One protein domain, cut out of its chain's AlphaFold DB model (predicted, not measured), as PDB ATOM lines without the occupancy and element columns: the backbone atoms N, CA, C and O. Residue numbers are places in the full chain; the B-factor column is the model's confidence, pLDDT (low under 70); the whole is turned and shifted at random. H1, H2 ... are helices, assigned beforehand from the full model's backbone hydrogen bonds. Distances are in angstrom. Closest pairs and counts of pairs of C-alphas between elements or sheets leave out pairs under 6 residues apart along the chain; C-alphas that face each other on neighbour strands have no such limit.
ATOM      1  N   GLN A  27       4.375  26.389  10.730       83.94
ATOM      2  CA  GLN A  27       4.417  27.558   9.847       83.94
ATOM      3  C   GLN A  27       5.124  28.745  10.509       83.94
ATOM      4  O   GLN A  27       5.787  29.515   9.825       83.94
ATOM      5  N   ALA A  28       5.068  28.853  11.838       79.25
ATOM      6  CA  ALA A  28       5.777  29.885  12.592       79.25
ATOM      7  C   ALA A  28       7.311  29.715  12.624       79.25
ATOM      8  O   ALA A  28       7.998  30.549  13.210       79.25
ATOM      9  N   ILE A  29       7.859  28.637  12.048       81.31
ATOM     10  CA  ILE A  29       9.302  28.386  12.026       81.31
ATOM     11  C   ILE A  29       9.923  29.146  10.842       81.31
ATOM     12  O   ILE A  29       9.633  28.798   9.694       81.31
ATOM     13  N   PRO A  30      10.809  30.127  11.087       80.06
ATOM     14  CA  PRO A  30      11.456  30.872  10.017       80.06
ATOM     15  C   PRO A  30      12.466  30.009   9.256       80.06
ATOM     16  O   PRO A  30      13.261  29.279   9.855       80.06
ATOM     17  N   VAL A  31      12.458  30.119   7.925       84.12
ATOM     18  CA  VAL A  31      13.405  29.441   7.032       84.12
ATOM     19  C   VAL A  31      14.369  30.467   6.450       84.12
ATOM     20  O   VAL A  31      13.967  31.528   5.984       84.12
ATOM     21  N   PHE A  32      15.660  30.137   6.448       83.75
ATOM     22  CA  PHE A  32      16.727  31.013   5.962       83.75
ATOM     23  C   PHE A  32      17.453  30.352   4.788       83.75
ATOM     24  O   PHE A  32      18.418  29.609   4.999       83.75
ATOM     25  N   PRO A  33      16.977  30.553   3.548       83.44
ATOM     26  CA  PRO A  33      17.601  29.967   2.376       83.44
ATOM     27  C   PRO A  33      18.977  30.582   2.120       83.44
ATOM     28  O   PRO A  33      19.207  31.767   2.365       83.44
ATOM     29  N   ILE A  34      19.890  29.770   1.594       80.00
ATOM     30  CA  ILE A  34      21.238  30.197   1.219       80.00
ATOM     31  C   ILE A  34      21.343  30.100  -0.300       80.00
ATOM     32  O   ILE A  34      21.268  29.008  -0.862       80.00
ATOM     33  N   LEU A  35      21.522  31.243  -0.959       82.12
ATOM     34  CA  LEU A  35      21.784  31.326  -2.387       82.12
ATOM     35  C   LEU A  35      23.206  30.826  -2.662       82.12
ATOM     36  O   LEU A  35      24.184  31.431  -2.213       82.12
ATOM     37  N   PHE A  36      23.312  29.723  -3.401       73.06
ATOM     38  CA  PHE A  36      24.583  29.134  -3.813       73.06
ATOM     39  C   PHE A  36      24.526  28.696  -5.284       73.06
ATOM     40  O   PHE A  36      23.572  28.037  -5.704       73.06
ATOM     41  N   GLY A  37      25.553  29.043  -6.067       75.31
ATOM     42  CA  GLY A  37      25.620  28.715  -7.498       75.31
ATOM     43  C   GLY A  37      24.530  29.404  -8.332       75.31
ATOM     44  O   GLY A  37      24.178  30.547  -8.056       75.31
ATOM     45  N   ASP A  38      23.989  28.691  -9.323       70.00
ATOM     46  CA  ASP A  38      22.919  29.148 -10.234       70.00
ATOM     47  C   ASP A  38      21.497  28.922  -9.679       70.00
ATOM     48  O   ASP A  38      20.536  28.759 -10.429       70.00
ATOM     49  N   SER A  39      21.351  28.864  -8.354       74.31
ATOM     50  CA  SER A  39      20.032  28.746  -7.723       74.31
ATOM     51  C   SER A  39      19.148  29.955  -8.062       74.31
ATOM     52  O   SER A  39      19.639  31.084  -8.146       74.31
ATOM     53  N   ASP A  40      17.839  29.738  -8.225       82.50
ATOM     54  CA  ASP A  40      16.910  30.822  -8.546       82.50
ATOM     55  C   ASP A  40      16.698  31.719  -7.321       82.50
ATOM     56  O   ASP A  40      16.077  31.344  -6.322       82.50
ATOM     57  N   ARG A  41      17.246  32.933  -7.395       82.38
ATOM     58  CA  ARG A  41      17.133  33.928  -6.328       82.38
ATOM     59  C   ARG A  41      15.676  34.245  -5.992       82.38
ATOM     60  O   ARG A  41      15.381  34.415  -4.815       82.38
ATOM     61  N   GLY A  42      14.800  34.344  -6.993       83.44
ATOM     62  CA  GLY A  42      13.403  34.724  -6.788       83.44
ATOM     63  C   GLY A  42      12.628  33.647  -6.035       83.44
ATOM     64  O   GLY A  42      11.883  33.961  -5.111       83.44
ATOM     65  N   GLU A  43      12.869  32.376  -6.364       84.38
ATOM     66  CA  GLU A  43      12.268  31.253  -5.636       84.38
ATOM     67  C   GLU A  43      12.715  31.220  -4.169       84.38
ATOM     68  O   GLU A  43      11.896  31.064  -3.262       84.38
ATOM     69  N   LEU A  44      14.013  31.403  -3.916       85.12
ATOM     70  CA  LEU A  44      14.544  31.385  -2.554       85.12
ATOM     71  C   LEU A  44      14.112  32.610  -1.733       85.12
ATOM     72  O   LEU A  44      13.914  32.497  -0.524       85.12
ATOM     73  N   GLU A  45      13.955  33.773  -2.363       85.81
ATOM     74  CA  GLU A  45      13.450  34.984  -1.706       85.81
ATOM     75  C   GLU A  45      11.984  34.812  -1.288       85.81
ATOM     76  O   GLU A  45      11.652  35.066  -0.131       85.81
ATOM     77  N   HIS A  46      11.144  34.244  -2.160       86.69
ATOM     78  CA  HIS A  46       9.746  33.923  -1.846       86.69
ATOM     79  C   HIS A  46       9.613  32.983  -0.639       86.69
ATOM     80  O   HIS A  46       8.823  33.235   0.268       86.69
ATOM     81  N   ILE A  47      10.431  31.926  -0.569       85.56
ATOM     82  CA  ILE A  47      10.439  30.989   0.569       85.56
ATOM     83  C   ILE A  47      10.816  31.698   1.879       85.56
ATOM     84  O   ILE A  47      10.223  31.445   2.934       85.56
ATOM     85  N   ALA A  48      11.811  32.585   1.827       86.62
ATOM     86  CA  ALA A  48      12.232  33.355   2.988       86.62
ATOM     87  C   ALA A  48      11.100  34.268   3.484       86.62
ATOM     88  O   ALA A  48      10.784  34.256   4.672       86.62
ATOM     89  N   GLU A  49      10.447  35.000   2.582       85.81
ATOM     90  CA  GLU A  49       9.333  35.892   2.917       85.81
ATOM     91  C   GLU A  49       8.127  35.131   3.472       85.81
ATOM     92  O   GLU A  49       7.568  35.523   4.497       85.81
ATOM     93  N   LEU A  50       7.766  34.009   2.843       85.44
ATOM     94  CA  LEU A  50       6.626  33.183   3.238       85.44
ATOM     95  C   LEU A  50       6.759  32.659   4.671       85.44
ATOM     96  O   LEU A  50       5.772  32.578   5.396       85.44
ATOM     97  N   THR A  51       7.978  32.311   5.080       84.31
ATOM     98  CA  THR A  51       8.253  31.744   6.408       84.31
ATOM     99  C   THR A  51       8.680  32.784   7.447       84.31
ATOM    100  O   THR A  51       8.852  32.443   8.614       84.31
ATOM    101  N   GLY A  52       8.849  34.051   7.055       83.25
ATOM    102  CA  GLY A  52       9.338  35.115   7.940       83.25
ATOM    103  C   GLY A  52      10.848  35.068   8.212       83.25
ATOM    104  O   GLY A  52      11.306  35.594   9.226       83.25
ATOM    105  N   GLY A  53      11.623  34.426   7.338       85.19
ATOM    106  CA  GLY A  53      13.083  34.429   7.373       85.19
ATOM    107  C   GLY A  53      13.719  35.426   6.397       85.19
ATOM    108  O   GLY A  53      13.150  36.464   6.063       85.19
ATOM    109  N   ARG A  54      14.952  35.138   5.964       83.81
ATOM    110  CA  ARG A  54      15.734  35.995   5.053       83.81
ATOM    111  C   ARG A  54      16.643  35.156   4.152       83.81
ATOM    112  O   ARG A  54      17.214  34.165   4.604       83.81
ATOM    113  N   LEU A  55      16.797  35.583   2.899       83.81
ATOM    114  CA  LEU A  55      17.747  35.010   1.947       83.81
ATOM    115  C   LEU A  55      19.185  35.456   2.257       83.81
ATOM    116  O   LEU A  55      19.455  36.654   2.371       83.81
ATOM    117  N   PHE A  56      20.119  34.505   2.308       80.12
ATOM    118  CA  PHE A  56      21.549  34.773   2.458       80.12
ATOM    119  C   PHE A  56      22.313  34.481   1.177       80.12
ATOM    120  O   PHE A  56      22.246  33.385   0.633       80.12
ATOM    121  N   ASP A  57      23.077  35.463   0.712       77.81
ATOM    122  CA  ASP A  57      23.934  35.327  -0.461       77.81
ATOM    123  C   ASP A  57      25.328  34.854  -0.033       77.81
ATOM    124  O   ASP A  57      26.134  35.640   0.478       77.81
ATOM    125  N   ALA A  58      25.614  33.567  -0.253       69.50
ATOM    126  CA  ALA A  58      26.894  32.963   0.109       69.50
ATOM    127  C   ALA A  58      28.085  33.545  -0.675       69.50
ATOM    128  O   ALA A  58      29.233  33.295  -0.310       69.50
ATOM    129  N   GLN A  59      27.843  34.324  -1.738       66.25
ATOM    130  CA  GLN A  59      28.892  35.002  -2.502       66.25
ATOM    131  C   GLN A  59      29.236  36.391  -1.945       66.25
ATOM    132  O   GLN A  59      30.300  36.919  -2.270       66.25
ATOM    133  N   LYS A  60      28.359  37.005  -1.134       60.47
ATOM    134  CA  LYS A  60      28.486  38.418  -0.723       60.47
ATOM    135  C   LYS A  60      28.607  38.668   0.778       60.47
ATOM    136  O   LYS A  60      28.970  39.783   1.149       60.47
ATOM    137  N   GLY A  61      28.341  37.698   1.651       54.97
ATOM    138  CA  GLY A  61      28.396  37.941   3.094       54.97
ATOM    139  C   GLY A  61      28.423  36.678   3.944       54.97
ATOM    140  O   GLY A  61      27.894  35.640   3.556       54.97
ATOM    141  N   SER A  62      29.068  36.782   5.108       54.50
ATOM    142  CA  SER A  62      29.259  35.663   6.029       54.50
ATOM    143  C   SER A  62      27.958  35.300   6.745       54.50
ATOM    144  O   SER A  62      27.228  36.174   7.215       54.50
ATOM    145  N   LEU A  63      27.709  33.994   6.869       58.75
ATOM    146  CA  LEU A  63      26.587  33.387   7.596       58.75
ATOM    147  C   LEU A  63      26.490  33.849   9.062       58.75
ATOM    148  O   LEU A  63      25.444  33.712   9.684       58.75
ATOM    149  N   ASP A  64      27.558  34.427   9.610       53.53
ATOM    150  CA  ASP A  64      27.664  34.848  11.006       53.53
ATOM    151  C   ASP A  64      26.647  35.936  11.402       53.53
ATOM    152  O   ASP A  64      26.061  35.853  12.479       53.53
ATOM    153  N   GLY A  65      26.355  36.899  10.516       54.88
ATOM    154  CA  GLY A  65      25.360  37.951  10.787       54.88
ATOM    155  C   GLY A  65      23.915  37.434  10.811       54.88
ATOM    156  O   GLY A  65      23.075  37.964  11.535       54.88
ATOM    157  N   ALA A  66      23.639  36.349  10.076       54.88
ATOM    158  CA  ALA A  66      22.345  35.664  10.076       54.88
ATOM    159  C   ALA A  66      22.009  35.093  11.457       54.88
ATOM    160  O   ALA A  66      20.902  35.245  11.969       54.88
ATOM    161  N   PHE A  67      22.996  34.435  12.067       59.12
ATOM    162  CA  PHE A  67      22.848  33.803  13.371       59.12
ATOM    163  C   PHE A  67      22.765  34.822  14.512       59.12
ATOM    164  O   PHE A  67      22.211  34.499  15.564       59.12
ATOM    165  N   GLU A  68      23.290  36.034  14.323       55.06
ATOM    166  CA  GLU A  68      23.229  37.109  15.316       55.06
ATOM    167  C   GLU A  68      21.818  37.722  15.417       55.06
ATOM    168  O   GLU A  68      21.324  37.914  16.527       55.06
ATOM    169  N   GLU A  69      21.107  37.908  14.293       52.34
ATOM    170  CA  GLU A  69      19.700  38.365  14.287       52.34
ATOM    171  C   GLU A  69      18.719  37.304  14.826       52.34
ATOM    172  O   GLU A  69      17.761  37.649  15.518       52.34
ATOM    173  N   ILE A  70      18.965  36.008  14.586       53.72
ATOM    174  CA  ILE A  70      18.088  34.916  15.064       53.72
ATOM    175  C   ILE A  70      18.055  34.836  16.601       53.72
ATOM    176  O   ILE A  70      17.030  34.472  17.177       53.72
ATOM    177  N   ARG A  71      19.132  35.236  17.295       54.19
ATOM    178  CA  ARG A  71      19.139  35.296  18.771       54.19
ATOM    179  C   ARG A  71      18.283  36.426  19.348       54.19
ATOM    180  O   ARG A  71      18.005  36.395  20.540       54.19
ATOM    181  N   GLY A  72      17.867  37.404  18.540       51.66
ATOM    182  CA  GLY A  72      17.007  38.509  18.978       51.66
ATOM    183  C   GLY A  72      15.530  38.137  19.155       51.66
ATOM    184  O   GLY A  72      14.772  38.938  19.694       51.66
TER     185      GLY A  72
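This is residues 27 to 72 of the 74 residues of an uncharacterized protein of Streptomyces sp. BK561 (UniProt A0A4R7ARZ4). A flat model in which H1 and H2 lie along opposite sides, running in much the same direction, with two extended loop stretches passing between them, residues 31 to 36 and 53 to 57. Short parallel pairing joins residues 34 to 35 with 56 to 57. The printed part has 46 residues, with two named helices, H1 then H2, and no named strand; the class is all helix, though the helices hold just 20 of the 46 residues. It is compact, with a radius of gyration of the C-alphas of 10.6 A, spanning 30 by 23 by 9 A.

H1, residues 41 to 51, is 15.7 A long and begins at C-alpha 41 (17.133, 33.928, -6.328). H2, residues 64 to 72, is 13.8 A long and ends at C-alpha 72 (17.007, 38.509, 18.978).

H1 and H2 are apart. In H1 every O i to N i+4 pair is within hydrogen-bond range; in H2, 3 of 5 are.

The C-alphas farthest apart, of Asp 38 and Gly 72, are 31.2 A apart. The printed part has no cut. The 12-residue link from H1 to H2 is long. Residues 58 to 72 have pLDDT under 70.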